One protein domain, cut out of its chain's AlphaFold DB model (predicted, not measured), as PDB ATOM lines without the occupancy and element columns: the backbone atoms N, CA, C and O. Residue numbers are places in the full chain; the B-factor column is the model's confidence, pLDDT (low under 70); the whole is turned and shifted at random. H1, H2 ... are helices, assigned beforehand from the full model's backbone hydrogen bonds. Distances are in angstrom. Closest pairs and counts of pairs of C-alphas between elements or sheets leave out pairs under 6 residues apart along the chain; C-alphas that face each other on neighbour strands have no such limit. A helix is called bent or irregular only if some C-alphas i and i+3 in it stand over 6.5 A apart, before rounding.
ATOM      1  N   PRO A 126     -23.667   9.388 -58.067       88.12
ATOM      2  CA  PRO A 126     -23.638  10.778 -58.521       88.12
ATOM      3  C   PRO A 126     -24.763  11.615 -57.892       88.12
ATOM      4  O   PRO A 126     -25.797  11.078 -57.508       88.12
ATOM      5  N   ASP A 127     -24.552  12.926 -57.736       82.19
ATOM      6  CA  ASP A 127     -25.495  13.796 -57.008       82.19
ATOM      7  C   ASP A 127     -26.897  13.829 -57.643       82.19
ATOM      8  O   ASP A 127     -27.885  13.834 -56.916       82.19
ATOM      9  N   ASP A 128     -26.974  13.807 -58.973       79.44
ATOM     10  CA  ASP A 128     -28.214  13.797 -59.754       79.44
ATOM     11  C   ASP A 128     -28.998  12.487 -59.591       79.44
ATOM     12  O   ASP A 128     -30.189  12.508 -59.291       79.44
ATOM     13  N   GLU A 129     -28.325  11.339 -59.698       85.19
ATOM     14  CA  GLU A 129     -28.954  10.029 -59.472       85.19
ATOM     15  C   GLU A 129     -29.365   9.829 -58.003       85.19
ATOM     16  O   GLU A 129     -30.402   9.225 -57.703       85.19
ATOM     17  N   ALA A 130     -28.563  10.354 -57.071       86.81
ATOM     18  CA  ALA A 130     -28.843  10.281 -55.646       86.81
ATOM     19  C   ALA A 130     -30.109  11.066 -55.277       86.81
ATOM     20  O   ALA A 130     -30.912  10.572 -54.485       86.81
ATOM     21  N   GLU A 131     -30.320  12.258 -55.845       83.38
ATOM     22  CA  GLU A 131     -31.496  13.088 -55.556       83.38
ATOM     23  C   GLU A 131     -32.807  12.361 -55.898       83.38
ATOM     24  O   GLU A 131     -33.697  12.251 -55.046       83.38
ATOM     25  N   ASP A 132     -32.896  11.771 -57.092       85.44
ATOM     26  CA  ASP A 132     -34.064  10.997 -57.529       85.44
ATOM     27  C   ASP A 132     -34.306   9.766 -56.640       85.44
ATOM     28  O   ASP A 132     -35.441   9.478 -56.230       85.44
ATOM     29  N   ALA A 133     -33.237   9.043 -56.286       89.19
ATOM     30  CA  ALA A 133     -33.324   7.885 -55.402       89.19
ATOM     31  C   ALA A 133     -33.803   8.269 -53.992       89.19
ATOM     32  O   ALA A 133     -34.631   7.563 -53.401       89.19
ATOM     33  N   LEU A 134     -33.339   9.403 -53.460       88.19
ATOM     34  CA  LEU A 134     -33.784   9.929 -52.174       88.19
ATOM     35  C   LEU A 134     -35.253  10.344 -52.234       88.19
ATOM     36  O   LEU A 134     -36.029   9.944 -51.369       88.19
ATOM     37  N   LEU A 135     -35.677  11.097 -53.254       84.06
ATOM     38  CA  LEU A 135     -37.079  11.500 -53.432       84.06
ATOM     39  C   LEU A 135     -38.023  10.299 -53.532       84.06
ATOM     40  O   LEU A 135     -39.114  10.332 -52.970       84.06
ATOM     41  N   LYS A 136     -37.609   9.216 -54.189       87.81
ATOM     42  CA  LYS A 136     -38.441   8.016 -54.319       87.81
ATOM     43  C   LYS A 136     -38.608   7.250 -53.005       87.81
ATOM     44  O   LYS A 136     -39.699   6.750 -52.734       87.81
ATOM     45  N   ASN A 137     -37.547   7.142 -52.204       86.94
ATOM     46  CA  ASN A 137     -37.507   6.215 -51.065       86.94
ATOM     47  C   ASN A 137     -37.600   6.909 -49.694       86.94
ATOM     48  O   ASN A 137     -38.124   6.327 -48.746       86.94
ATOM     49  N   PHE A 138     -37.172   8.170 -49.589       85.75
ATOM     50  CA  PHE A 138     -37.005   8.892 -48.321       85.75
ATOM     51  C   PHE A 138     -37.686  10.269 -48.274       85.75
ATOM     52  O   PHE A 138     -37.423  11.052 -47.361       85.75
ATOM     53  N   PHE A 139     -38.636  10.550 -49.177       74.19
ATOM     54  CA  PHE A 139     -39.344  11.841 -49.282       74.19
ATOM     55  C   PHE A 139     -39.851  12.425 -47.953       74.19
ATOM     56  O   PHE A 139     -39.943  13.639 -47.783       74.19
ATOM     57  N   ARG A 140     -40.229  11.571 -46.994       68.06
ATOM     58  CA  ARG A 140     -40.804  12.001 -45.711       68.06
ATOM     59  C   ARG A 140     -39.756  12.372 -44.656       68.06
ATOM     60  O   ARG A 140     -40.110  13.059 -43.700       68.06
ATOM     61  N   CYS A 141     -38.494  11.977 -44.811       72.69
ATOM     62  CA  CYS A 141     -37.450  12.244 -43.816       72.69
ATOM     63  C   CYS A 141     -37.178  13.739 -43.553       72.69
ATOM     64  O   CYS A 141     -37.131  14.112 -42.378       72.69
ATOM     65  N   PRO A 142     -37.126  14.623 -44.573       54.66
ATOM     66  CA  PRO A 142     -36.940  16.064 -44.371       54.66
ATOM     67  C   PRO A 142     -38.062  16.742 -43.567       54.66
ATOM     68  O   PRO A 142     -37.880  17.836 -43.053       54.66
ATOM     69  N   VAL A 143     -39.241  16.113 -43.455       52.16
ATOM     70  CA  VAL A 143     -40.422  16.681 -42.776       52.16
ATOM     71  C   VAL A 143     -40.695  16.002 -41.429       52.16
ATOM     72  O   VAL A 143     -41.161  16.647 -40.487       52.16
ATOM     73  N   VAL A 144     -40.412  14.700 -41.317       47.00
ATOM     74  CA  VAL A 144     -40.737  13.882 -40.137       47.00
ATOM     75  C   VAL A 144     -39.660  13.972 -39.052       47.00
ATOM     76  O   VAL A 144     -40.016  13.981 -37.873       47.00
ATOM     77  N   GLY A 145     -38.382  14.156 -39.417       42.19
ATOM     78  CA  GLY A 145     -37.269  14.272 -38.461       42.19
ATOM     79  C   GLY A 145     -37.377  15.446 -37.474       42.19
ATOM     80  O   GLY A 145     -36.682  15.463 -36.462       42.19
ATOM     81  N   LEU A 146     -38.274  16.407 -37.723       44.56
ATOM     82  CA  LEU A 146     -38.442  17.597 -36.885       44.56
ATOM     83  C   LEU A 146     -39.747  17.656 -36.083       44.56
ATOM     84  O   LEU A 146     -39.890  18.560 -35.259       44.56
ATOM     85  N   ARG A 147     -40.720  16.763 -36.320       40.75
ATOM     86  CA  ARG A 147     -42.080  16.953 -35.774       40.75
ATOM     87  C   ARG A 147     -42.568  15.905 -34.784       40.75
ATOM     88  O   ARG A 147     -43.469  16.234 -34.025       40.75
ATOM     89  N   ASN A 148     -42.002  14.698 -34.730       42.91
ATOM     90  CA  ASN A 148     -42.500  13.651 -33.832       42.91
ATOM     91  C   ASN A 148     -41.377  12.869 -33.150       42.91
ATOM     92  O   ASN A 148     -40.241  12.868 -33.612       42.91
ATOM     93  N   LYS A 149     -41.737  12.204 -32.043       46.00
ATOM     94  CA  LYS A 149     -40.929  11.273 -31.235       46.00
ATOM     95  C   LYS A 149     -40.461  10.052 -32.058       46.00
ATOM     96  O   LYS A 149     -40.852   8.928 -31.762       46.00
ATOM     97  N   ALA A 150     -39.695  10.273 -33.123       52.47
ATOM     98  CA  ALA A 150     -39.079   9.215 -33.909       52.47
ATOM     99  C   ALA A 150     -38.091   8.450 -33.023       52.47
ATOM    100  O   ALA A 150     -37.424   9.042 -32.164       52.47
ATOM    101  N   LYS A 151     -38.008   7.130 -33.207       64.69
ATOM    102  CA  LYS A 151     -37.025   6.315 -32.481       64.69
ATOM    103  C   LYS A 151     -35.608   6.784 -32.869       64.69
ATOM    104  O   LYS A 151     -35.425   7.230 -34.003       64.69
ATOM    105  N   PRO A 152     -34.592   6.688 -31.986       66.44
ATOM    106  CA  PRO A 152     -33.253   7.231 -32.248       66.44
ATOM    107  C   PRO A 152     -32.656   6.853 -33.614       66.44
ATOM    108  O   PRO A 152     -32.104   7.713 -34.291       66.44
ATOM    109  N   HIS A 153     -32.846   5.611 -34.061       69.88
ATOM    110  CA  HIS A 153     -32.330   5.144 -35.352       69.88
ATOM    111  C   HIS A 153     -33.091   5.688 -36.573       69.88
ATOM    112  O   HIS A 153     -32.493   5.900 -37.621       69.88
ATOM    113  N   GLU A 154     -34.395   5.956 -36.455       74.75
ATOM    114  CA  GLU A 154     -35.167   6.612 -37.525       74.75
ATOM    115  C   GLU A 154     -34.746   8.077 -37.669       74.75
ATOM    116  O   GLU A 154     -34.676   8.613 -38.774       74.75
ATOM    117  N   LYS A 155     -34.430   8.722 -36.540       77.94
ATOM    118  CA  LYS A 155     -33.866  10.070 -36.527       77.94
ATOM    119  C   LYS A 155     -32.503  10.098 -37.223       77.94
ATOM    120  O   LYS A 155     -32.311  10.930 -38.102       77.94
ATOM    121  N   GLU A 156     -31.603   9.180 -36.876       83.19
ATOM    122  CA  GLU A 156     -30.284   9.054 -37.512       83.19
ATOM    123  C   GLU A 156     -30.394   8.836 -39.030       83.19
ATOM    124  O   GLU A 156     -29.735   9.530 -39.806       83.19
ATOM    125  N   LEU A 157     -31.270   7.920 -39.464       85.56
ATOM    126  CA  LEU A 157     -31.541   7.675 -40.881       85.56
ATOM    127  C   LEU A 157     -31.950   8.973 -41.594       85.56
ATOM    128  O   LEU A 157     -31.374   9.335 -42.619       85.56
ATOM    129  N   CYS A 158     -32.915   9.704 -41.031       84.38
ATOM    130  CA  CYS A 158     -33.401  10.934 -41.642       84.38
ATOM    131  C   CYS A 158     -32.388  12.092 -41.596       84.38
ATOM    132  O   CYS A 158     -32.390  12.920 -42.504       84.38
ATOM    133  N   GLU A 159     -31.510  12.149 -40.593       84.12
ATOM    134  CA  GLU A 159     -30.402  13.113 -40.546       84.12
ATOM    135  C   GLU A 159     -29.370  12.841 -41.649       84.12
ATOM    136  O   GLU A 159     -28.944  13.775 -42.327       84.12
ATOM    137  N   ARG A 160     -29.010  11.573 -41.899       87.69
ATOM    138  CA  ARG A 160     -28.125  11.211 -43.021       87.69
ATOM    139  C   ARG A 160     -28.764  11.534 -44.373       87.69
ATOM    140  O   ARG A 160     -28.110  12.106 -45.242       87.69
ATOM    141  N   VAL A 161     -30.053  11.233 -44.528       88.81
ATOM    142  CA  VAL A 161     -30.833  11.594 -45.722       88.81
ATOM    143  C   VAL A 161     -30.828  13.111 -45.965       88.81
ATOM    144  O   VAL A 161     -30.630  13.539 -47.099       88.81
ATOM    145  N   ASP A 162     -31.001  13.934 -44.924       86.25
ATOM    146  CA  ASP A 162     -30.963  15.404 -45.030       86.25
ATOM    147  C   ASP A 162     -29.621  15.919 -45.576       86.25
ATOM    148  O   ASP A 162     -29.585  16.783 -46.457       86.25
ATOM    149  N   VAL A 163     -28.511  15.352 -45.098       86.25
ATOM    150  CA  VAL A 163     -27.170  15.693 -45.596       86.25
ATOM    151  C   VAL A 163     -27.037  15.364 -47.082       86.25
ATOM    152  O   VAL A 163     -26.467  16.154 -47.832       86.25
ATOM    153  N   LEU A 164     -27.586  14.235 -47.537       88.62
ATOM    154  CA  LEU A 164     -27.501  13.846 -48.946       88.62
ATOM    155  C   LEU A 164     -28.384  14.705 -49.850       88.62
ATOM    156  O   LEU A 164     -27.902  15.146 -50.891       88.62
ATOM    157  N   TYR A 165     -29.606  15.039 -49.424       85.12
ATOM    158  CA  TYR A 165     -30.472  15.977 -50.150       85.12
ATOM    159  C   TYR A 165     -29.815  17.339 -50.376       85.12
ATOM    160  O   TYR A 165     -30.098  18.020 -51.354       85.12
ATOM    161  N   THR A 166     -28.956  17.754 -49.450       86.12
ATOM    162  CA  THR A 166     -28.322  19.074 -49.465       86.12
ATOM    163  C   THR A 166     -26.859  19.039 -49.913       86.12
ATOM    164  O   THR A 166     -26.191  20.072 -49.940       86.12
ATOM    165  N   ARG A 167     -26.343  17.871 -50.316       88.50
ATOM    166  CA  ARG A 167     -24.933  17.675 -50.688       88.50
ATOM    167  C   ARG A 167     -24.507  18.561 -51.860       88.50
ATOM    168  O   ARG A 167     -23.435  19.165 -51.807       88.50
ATOM    169  N   GLY A 168     -25.346  18.669 -52.892       87.25
ATOM    170  CA  GLY A 168     -25.100  19.541 -54.048       87.25
ATOM    171  C   GLY A 168     -25.084  21.031 -53.683       87.25
ATOM    172  O   GLY A 168     -24.212  21.775 -54.143       87.25
ATOM    173  N   ASP A 169     -25.983  21.455 -52.789       89.69
ATOM    174  CA  ASP A 169     -26.031  22.828 -52.271       89.69
ATOM    175  C   ASP A 169     -24.736  23.172 -51.515       89.69
ATOM    176  O   ASP A 169     -24.136  24.219 -51.763       89.69
ATOM    177  N   PHE A 170     -24.252  22.277 -50.642       91.00
ATOM    178  CA  PHE A 170     -22.990  22.484 -49.920       91.00
ATOM    179  C   PHE A 170     -21.776  22.548 -50.851       91.00
ATOM    180  O   PHE A 170     -20.966  23.459 -50.714       91.00
ATOM    181  N   LYS A 171     -21.680  21.668 -51.857       91.50
ATOM    182  CA  LYS A 171     -20.610  21.754 -52.872       91.50
ATOM    183  C   LYS A 171     -20.640  23.083 -53.631       91.50
ATOM    184  O   LYS A 171     -19.597  23.603 -54.021       91.50
ATOM    185  N   THR A 172     -21.833  23.620 -53.876       92.44
ATOM    186  CA  THR A 172     -22.002  24.925 -54.523       92.44
ATOM    187  C   THR A 172     -21.544  26.054 -53.599       92.44
ATOM    188  O   THR A 172     -20.810  26.936 -54.039       92.44
ATOM    189  N   LEU A 173     -21.894  25.995 -52.309       93.69
ATOM    190  CA  LEU A 173     -21.397  26.937 -51.302       93.69
ATOM    191  C   LEU A 173     -19.868  26.929 -51.196       93.69
ATOM    192  O   LEU A 173     -19.271  28.001 -51.182       93.69
ATOM    193  N   ASP A 174     -19.231  25.756 -51.200       93.69
ATOM    194  CA  ASP A 174     -17.768  25.649 -51.138       93.69
ATOM    195  C   ASP A 174     -17.094  26.376 -52.316       93.69
ATOM    196  O   ASP A 174     -16.144  27.137 -52.124       93.69
ATOM    197  N   LYS A 175     -17.627  26.215 -53.536       93.62
ATOM    198  CA  LYS A 175     -17.139  26.930 -54.732       93.62
ATOM    199  C   LYS A 175     -17.309  28.443 -54.609       93.62
ATOM    200  O   LYS A 175     -16.410  29.200 -54.978       93.62
ATOM    201  N   ILE A 176     -18.453  28.890 -54.089       94.75
ATOM    202  CA  ILE A 176     -18.712  30.315 -53.854       94.75
ATOM    203  C   ILE A 176     -17.699  30.872 -52.847       94.75
ATOM    204  O   ILE A 176     -17.107  31.926 -53.088       94.75
ATOM    205  N   ASP A 177     -17.439  30.144 -51.764       94.06
ATOM    206  CA  ASP A 177     -16.489  30.541 -50.727       94.06
ATOM    207  C   ASP A 177     -15.053  30.640 -51.263       94.06
ATOM    208  O   ASP A 177     -14.317  31.567 -50.912       94.06
ATOM    209  N   GLU A 178     -14.638  29.740 -52.155       93.88
ATOM    210  CA  GLU A 178     -13.344  29.835 -52.843       93.88
ATOM    211  C   GLU A 178     -13.219  31.083 -53.722       93.88
ATOM    212  O   GLU A 178     -12.151  31.702 -53.774       93.88
ATOM    213  N   ILE A 179     -14.300  31.483 -54.392       91.69
ATOM    214  CA  ILE A 179     -14.327  32.697 -55.213       91.69
ATOM    215  C   ILE A 179     -14.283  33.945 -54.324       91.69
ATOM    216  O   ILE A 179     -13.470  34.841 -54.565       91.69
ATOM    217  N   LEU A 180     -15.070  33.988 -53.247       91.62
ATOM    218  CA  LEU A 180     -15.090  35.115 -52.310       91.62
ATOM    219  C   LEU A 180     -13.742  35.328 -51.609       91.62
ATOM    220  O   LEU A 180     -13.321  36.472 -51.425       91.62
ATOM    221  N   LYS A 181     -13.002  34.252 -51.301       92.50
ATOM    222  CA  LYS A 181     -11.638  34.335 -50.739       92.50
ATOM    223  C   LYS A 181     -10.674  35.139 -51.613       92.50
ATOM    224  O   LYS A 181      -9.770  35.776 -51.076       92.50
ATOM    225  N   LYS A 182     -10.871  35.156 -52.937       91.38
ATOM    226  CA  LYS A 182     -10.040  35.938 -53.870       91.38
ATOM    227  C   LYS A 182     -10.292  37.446 -53.762       91.38
ATOM    228  O   LYS A 182      -9.485  38.218 -54.273       91.38
ATOM    229  N   LYS A 183     -11.384  37.867 -53.105       86.62
ATOM    230  CA  LYS A 183     -11.781  39.274 -52.893       86.62
ATOM    231  C   LYS A 183     -11.750  40.110 -54.177       86.62
ATOM    232  O   LYS A 183     -11.393  41.286 -54.158       86.62
ATOM    233  N   ASN A 184     -12.119  39.485 -55.293       87.31
ATOM    234  CA  ASN A 184     -12.129  40.102 -56.608       87.31
ATOM    235  C   ASN A 184     -13.574  40.356 -57.051       87.31
ATOM    236  O   ASN A 184     -14.314  39.411 -57.324       87.31
ATOM    237  N   VAL A 185     -13.962  41.632 -57.144       87.69
ATOM    238  CA  VAL A 185     -15.328  42.047 -57.506       87.69
ATOM    239  C   VAL A 185     -15.737  41.565 -58.902       87.69
ATOM    240  O   VAL A 185     -16.911  41.276 -59.114       87.69
ATOM    241  N   TYR A 186     -14.791  41.400 -59.829       86.62
ATOM    242  CA  TYR A 186     -15.088  40.935 -61.189       86.62
ATOM    243  C   TYR A 186     -15.523  39.465 -61.251       86.62
ATOM    244  O   TYR A 186     -16.188  39.072 -62.198       86.62
ATOM    245  N   MET A 187     -15.204  38.664 -60.230       88.31
ATOM    246  CA  MET A 187     -15.623  37.257 -60.154       88.31
ATOM    247  C   MET A 187     -16.998  37.078 -59.494       88.31
ATOM    248  O   MET A 187     -17.469  35.958 -59.321       88.31
ATOM    249  N   LEU A 188     -17.651  38.169 -59.079       89.56
ATOM    250  CA  LEU A 188     -18.967  38.093 -58.440       89.56
ATOM    251  C   LEU A 188     -20.076  37.722 -59.432       89.56
ATOM    252  O   LEU A 188     -21.098  37.176 -59.017       89.56
ATOM    253  N   GLU A 189     -19.885  38.002 -60.723       88.94
ATOM    254  CA  GLU A 189     -20.816  37.575 -61.772       88.94
ATOM    255  C   GLU A 189     -20.842  36.045 -61.905       88.94
ATOM    256  O   GLU A 189     -21.928  35.473 -62.022       88.94
ATOM    257  N   ASP A 190     -19.688  35.386 -61.743       89.50
ATOM    258  CA  ASP A 190     -19.536  33.927 -61.843       89.50
ATOM    259  C   ASP A 190     -20.375  33.164 -60.802       89.50
ATOM    260  O   ASP A 190     -20.798  32.038 -61.049       89.50
ATOM    261  N   ILE A 191     -20.644  33.780 -59.645       92.56
ATOM    262  CA  ILE A 191     -21.394  33.164 -58.534       92.56
ATOM    263  C   ILE A 191     -22.831  33.674 -58.403       92.56
ATOM    264  O   ILE A 191     -23.607  33.136 -57.612       92.56
ATOM    265  N   SER A 192     -23.220  34.712 -59.151       91.31
ATOM    266  CA  SER A 192     -24.504  35.395 -58.942       91.31
ATOM    267  C   SER A 192     -25.707  34.474 -59.167       91.31
ATOM    268  O   SER A 192     -26.693  34.557 -58.434       91.31
ATOM    269  N   SER A 193     -25.635  33.601 -60.176       93.69
ATOM    270  CA  SER A 193     -26.705  32.645 -60.490       93.69
ATOM    271  C   SER A 193     -26.877  31.608 -59.377       93.69
ATOM    272  O   SER A 193     -27.996  31.337 -58.940       93.69
ATOM    273  N   ASP A 194     -25.768  31.086 -58.857       93.88
ATOM    274  CA  ASP A 194     -25.776  30.057 -57.818       93.88
ATOM    275  C   ASP A 194     -26.243  30.614 -56.471       93.88
ATOM    276  O   ASP A 194     -27.106  30.021 -55.821       93.88
ATOM    277  N   VAL A 195     -25.774  31.809 -56.091       93.75
ATOM    278  CA  VAL A 195     -26.261  32.517 -54.895       93.75
ATOM    279  C   VAL A 195     -27.765  32.776 -54.992       93.75
ATOM    280  O   VAL A 195     -28.484  32.604 -54.006       93.75
ATOM    281  N   PHE A 196     -28.271  33.147 -56.173       92.69
ATOM    282  CA  PHE A 196     -29.703  33.350 -56.387       92.69
ATOM    283  C   PHE A 196     -30.504  32.049 -56.234       92.69
ATOM    284  O   PHE A 196     -31.496  32.028 -55.501       92.69
ATOM    285  N   LYS A 197     -30.062  30.951 -56.864       91.00
ATOM    286  CA  LYS A 197     -30.708  29.633 -56.737       91.00
ATOM    287  C   LYS A 197     -30.765  29.188 -55.279       91.00
ATOM    288  O   LYS A 197     -31.853  28.906 -54.772       91.00
ATOM    289  N   LEU A 198     -29.633  29.223 -54.575       92.12
ATOM    290  CA  LEU A 198     -29.565  28.854 -53.163       92.12
ATOM    291  C   LEU A 198     -30.472  29.748 -52.306       92.12
ATOM    292  O   LEU A 198     -31.256  29.234 -51.509       92.12
ATOM    293  N   SER A 199     -30.466  31.064 -52.532       91.62
ATOM    294  CA  SER A 199     -31.341  32.002 -51.817       91.62
ATOM    295  C   SER A 199     -32.827  31.733 -52.058       91.62
ATOM    296  O   SER A 199     -33.616  31.824 -51.121       91.62
ATOM    297  N   SER A 200     -33.239  31.395 -53.283       87.38
ATOM    298  CA  SER A 200     -34.652  31.116 -53.589       87.38
ATOM    299  C   SER A 200     -35.175  29.863 -52.879       87.38
ATOM    300  O   SER A 200     -36.340  29.798 -52.482       87.38
ATOM    301  N   SER A 201     -34.286  28.901 -52.625       82.38
ATOM    302  CA  SER A 201     -34.600  27.685 -51.876       82.38
ATOM    303  C   SER A 201     -34.750  27.910 -50.360       82.38
ATOM    304  O   SER A 201     -35.222  27.024 -49.648       82.38
ATOM    305  N   CYS A 202     -34.402  29.099 -49.855       86.56
ATOM    306  CA  CYS A 202     -34.424  29.430 -48.427       86.56
ATOM    307  C   CYS A 202     -35.774  29.873 -47.870       86.56
ATOM    308  O   CYS A 202     -35.896  30.116 -46.668       86.56
ATOM    309  N   ASN A 203     -36.812  29.890 -48.706       75.06
ATOM    310  CA  ASN A 203     -38.187  30.145 -48.273       75.06
ATOM    311  C   ASN A 203     -38.729  29.061 -47.323       75.06
ATOM    312  O   ASN A 203     -39.717  29.292 -46.629       75.06
ATOM    313  N   ASN A 204     -38.092  27.884 -47.269       68.94
ATOM    314  CA  ASN A 204     -38.497  26.778 -46.407       68.94
ATOM    315  C   ASN A 204     -37.291  26.185 -45.652       68.94
ATOM    316  O   ASN A 204     -36.622  25.281 -46.145       68.94
ATOM    317  N   LYS A 205     -37.016  26.679 -44.434       75.19
ATOM    318  CA  LYS A 205     -35.973  26.144 -43.530       75.19
ATOM    319  C   LYS A 205     -36.492  24.906 -42.768       75.19
ATOM    320  O   LYS A 205     -36.579  24.914 -41.543       75.19
ATOM    321  N   ASN A 206     -36.894  23.863 -43.496       73.44
ATOM    322  CA  ASN A 206     -37.517  22.649 -42.944       73.44
ATOM    323  C   ASN A 206     -36.530  21.587 -42.441       73.44
ATOM    324  O   ASN A 206     -36.983  20.545 -41.986       73.44
ATOM    325  N   SER A 207     -35.220  21.817 -42.512       77.94
ATOM    326  CA  SER A 207     -34.211  20.878 -42.017       77.94
ATOM    327  C   SER A 207     -33.004  21.591 -41.409       77.94
ATOM    328  O   SER A 207     -32.798  22.795 -41.610       77.94
ATOM    329  N   ALA A 208     -32.201  20.854 -40.638       82.81
ATOM    330  CA  ALA A 208     -30.993  21.392 -40.020       82.81
ATOM    331  C   ALA A 208     -29.963  21.806 -41.079       82.81
ATOM    332  O   ALA A 208     -29.376  22.887 -40.974       82.81
ATOM    333  N   SER A 209     -29.777  20.988 -42.117       85.75
ATOM    334  CA  SER A 209     -28.863  21.297 -43.217       85.75
ATOM    335  C   SER A 209     -29.352  22.486 -44.034       85.75
ATOM    336  O   SER A 209     -28.574  23.407 -44.293       85.75
ATOM    337  N   LYS A 210     -30.657  22.560 -44.339       86.00
ATOM    338  CA  LYS A 210     -31.218  23.704 -45.069       86.00
ATOM    339  C   LYS A 210     -31.086  25.006 -44.290       86.00
ATOM    340  O   LYS A 210     -30.749  26.035 -44.869       86.00
ATOM    341  N   LYS A 211     -31.265  24.966 -42.965       88.88
ATOM    342  CA  LYS A 211     -31.015  26.128 -42.107       88.88
ATOM    343  C   LYS A 211     -29.566  26.611 -42.224       88.88
ATOM    344  O   LYS A 211     -29.357  27.793 -42.473       88.88
ATOM    345  N   LYS A 212     -28.582  25.705 -42.137       90.06
ATOM    346  CA  LYS A 212     -27.155  26.045 -42.303       90.06
ATOM    347  C   LYS A 212     -26.857  26.664 -43.669       90.06
ATOM    348  O   LYS A 212     -26.147  27.663 -43.729       90.06
ATOM    349  N   ILE A 213     -27.410  26.096 -44.745       91.12
ATOM    350  CA  ILE A 213     -27.257  26.635 -46.104       91.12
ATOM    351  C   ILE A 213     -27.768  28.069 -46.160       91.12
ATOM    352  O   ILE A 213     -27.048  28.964 -46.589       91.12
ATOM    353  N   CYS A 214     -28.982  28.308 -45.671       93.00
ATOM    354  CA  CYS A 214     -29.585  29.631 -45.725       93.00
ATOM    355  C   CYS A 214     -28.845  30.663 -44.881       93.00
ATOM    356  O   CYS A 214     -28.613  31.774 -45.348       93.00
ATOM    357  N   ASP A 215     -28.400  30.278 -43.688       94.00
ATOM    358  CA  ASP A 215     -27.607  31.156 -42.832       94.00
ATOM    359  C   ASP A 215     -26.245  31.487 -43.494       94.00
ATOM    360  O   ASP A 215     -25.741  32.606 -43.373       94.00
ATOM    361  N   ARG A 216     -25.643  30.562 -44.265       95.50
ATOM    362  CA  ARG A 216     -24.436  30.857 -45.064       95.50
ATOM    363  C   ARG A 216     -24.738  31.777 -46.247       95.50
ATOM    364  O   ARG A 216     -23.971  32.712 -46.462       95.50
ATOM    365  N   VAL A 217     -25.832  31.556 -46.978       95.31
ATOM    366  CA  VAL A 217     -26.248  32.409 -48.109       95.31
ATOM    367  C   VAL A 217     -26.469  33.856 -47.659       95.31
ATOM    368  O   VAL A 217     -25.992  34.774 -48.324       95.31
ATOM    369  N   GLU A 218     -27.118  34.070 -46.512       94.56
ATOM    370  CA  GLU A 218     -27.305  35.404 -45.920       94.56
ATOM    371  C   GLU A 218     -25.951  36.093 -45.644       94.56
ATOM    372  O   GLU A 218     -25.758  37.269 -45.969       94.56
ATOM    373  N   ASN A 219     -24.968  35.351 -45.121       95.38
ATOM    374  CA  ASN A 219     -23.612  35.865 -44.905       95.38
ATOM    375  C   ASN A 219     -22.873  36.167 -46.220       95.38
ATOM    376  O   ASN A 219     -22.245  37.217 -46.334       95.38
ATOM    377  N   ILE A 220     -22.990  35.299 -47.229       95.50
ATOM    378  CA  ILE A 220     -22.417  35.517 -48.567       95.50
ATOM    379  C   ILE A 220     -22.964  36.807 -49.185       95.50
ATOM    380  O   ILE A 220     -22.199  37.621 -49.699       95.50
ATOM    381  N   GLN A 221     -24.277  37.039 -49.105       94.19
ATOM    382  CA  GLN A 221     -24.893  38.264 -49.624       94.19
ATOM    383  C   GLN A 221     -24.322  39.522 -48.954       94.19
ATOM    384  O   GLN A 221     -24.104  40.535 -49.625       94.19
ATOM    385  N   LYS A 222     -24.027  39.449 -47.651       94.81
ATOM    386  CA  LYS A 222     -23.361  40.527 -46.916       94.81
ATOM    387  C   LYS A 222     -21.915  40.733 -47.382       94.81
ATOM    388  O   LYS A 222     -21.549  41.858 -47.700       94.81
ATOM    389  N   GLU A 223     -21.127  39.667 -47.506       94.44
ATOM    390  CA  GLU A 223     -19.741  39.741 -48.000       94.44
ATOM    391  C   GLU A 223     -19.662  40.341 -49.415       94.44
ATOM    392  O   GLU A 223     -18.820  41.196 -49.690       94.44
ATOM    393  N   ILE A 224     -20.578  39.948 -50.306       93.81
ATOM    394  CA  ILE A 224     -20.698  40.498 -51.666       93.81
ATOM    395  C   ILE A 224     -20.972  42.003 -51.626       93.81
ATOM    396  O   ILE A 224     -20.375  42.763 -52.394       93.81
ATOM    397  N   LYS A 225     -21.882  42.443 -50.750       94.19
ATOM    398  CA  LYS A 225     -22.199  43.863 -50.573       94.19
ATOM    399  C   LYS A 225     -20.973  44.639 -50.092       94.19
ATOM    400  O   LYS A 225     -20.613  45.634 -50.719       94.19
ATOM    401  N   ASP A 226     -20.299  44.144 -49.058       93.12
ATOM    402  CA  ASP A 226     -19.118  44.785 -48.472       93.12
ATOM    403  C   ASP A 226     -17.970  44.900 -49.497       93.12
ATOM    404  O   ASP A 226     -17.317  45.940 -49.595       93.12
ATOM    405  N   LEU A 227     -17.754  43.869 -50.326       92.31
ATOM    406  CA  LEU A 227     -16.761  43.898 -51.410       92.31
ATOM    407  C   LEU A 227     -17.078  44.966 -52.467       92.31
ATOM    408  O   LEU A 227     -16.179  45.700 -52.884       92.31
ATOM    409  N   LYS A 228     -18.344  45.082 -52.886       92.19
ATOM    410  CA  LYS A 228     -18.778  46.104 -53.853       92.19
ATOM    411  C   LYS A 228     -18.616  47.517 -53.295       92.19
ATOM    412  O   LYS A 228     -18.143  48.403 -54.004       92.19
ATOM    413  N   GLU A 229     -18.974  47.729 -52.030       93.12
ATOM    414  CA  GLU A 229     -18.822  49.025 -51.360       93.12
ATOM    415  C   GLU A 229     -17.348  49.416 -51.199       93.12
ATOM    416  O   GLU A 229     -16.980  50.561 -51.476       93.12
ATOM    417  N   ALA A 230     -16.486  48.467 -50.825       90.25
ATOM    418  CA  ALA A 230     -15.049  48.695 -50.716       90.25
ATOM    419  C   ALA A 230     -14.421  49.088 -52.063       90.25
ATOM    420  O   ALA A 230     -13.589  49.995 -52.111       90.25
ATOM    421  N   GLU A 231     -14.822  48.443 -53.159       89.94
ATOM    422  CA  GLU A 231     -14.310  48.760 -54.494       89.94
ATOM    423  C   GLU A 231     -14.823  50.112 -55.007       89.94
ATOM    424  O   GLU A 231     -14.036  50.934 -55.479       89.94
ATOM    425  N   ALA A 232     -16.109  50.416 -54.806       89.88
ATOM    426  CA  ALA A 232     -16.663  51.735 -55.111       89.88
ATOM    427  C   ALA A 232     -15.959  52.853 -54.316       89.88
ATOM    428  O   ALA A 232     -15.720  53.942 -54.839       89.88
ATOM    429  N   ALA A 233     -15.580  52.590 -53.061       91.00
ATOM    430  CA  ALA A 233     -14.820  53.534 -52.246       91.00
ATOM    431  C   ALA A 233     -13.386  53.755 -52.761       91.00
ATOM    432  O   ALA A 233     -12.881  54.871 -52.643       91.00
TER     433      ALA A 233
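AT A GLANCE: This is residues 126 to 233 of the 238 residues of an uncharacterized protein of Cardiobacterium hominis (strain ATCC 15826 / DSM 8339 / NCTC 10426 / 6573) (UniProt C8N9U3). Two helical parts are set end to end: a three-helix bundle of H4, H5 and H6, running up and down, and a smaller group in which H1 packs on H3 and short H2 sits beside H3. H3 leads into H4 through a single residue, and H6, the longest helix, runs along the bundle away from the small group. The printed part has 108 residues, with six named helices, H1 to H6 in that order, and no named strand; its class is all helix. The whole is loose, with a radius of gyration of the C-alphas of 16.6 A, and its spans of 55 by 28 by 19 A only just make it a rod.

HOW THE PARTS SIT: H1, residues 127 to 138, touches H3, residues 152 to 165, at a shallow tilt of 34 degrees, only just short of steep, opposite ways; their closest C-alphas, of Glu 131 and Tyr 165, are 6.2 A apart. H2, residues 141 to 144, touches residues 158 to 162 of H3, closest at the C-alphas of Cys 141 and Cys 158, 4.8 A. H4, residues 167 to 181, and H5, residues 185 to 203, form a helical hairpin; the closest C-alphas, of Ile 176 and Ile 191, are 6.1 A apart. H5 is irregular, with C-alphas 190 and 193 7.4 A apart, and has a kink of 53 degrees near residue 192. H5 and H6, residues 208 to 233, form another hairpin, closest at the C-alphas of Cys 202 and Cys 214, 5.5 A. Residues 213 to 224 of H6 touch H4 at a shallow tilt of 21 degrees, the same way; the closest C-alphas, of Phe 170 and Ile 213, are 7.1 A apart. H3 and H6 only just touch, only at their ends, with 3 pairs of C-alphas within 8 A, the closest those of Val 163 and Ser 209 at 6.3 A. H1 is apart from H5 and H6. Every O i to N i+4 pair is within hydrogen-bond range in H3, H4 and H6, against 7 of 8 in H1 and 8 of 15 in H5; H2 is too short for such a pair.

IN THESE COORDINATES: H1 begins at C-alpha 127 (-25.495, 13.796, -57.008) and is 15.2 A long; H2 measures 5.2 A. H3 is 20.1 A long, H4 21.3 A and H5 27.4 A. H6 runs 38.0 A from C-alpha 208 (-30.993, 21.392, -40.020) to C-alpha 233 (-14.820, 53.534, -52.246).

THE WHOLE: The C-alphas farthest apart, of Lys 151 and Ala 233, are 55.8 A apart. The printed part has no cut and no long link. Mean pLDDT of the printed part is 84.0; residue 140, residues 142 to 153 and residue 204 are under 70.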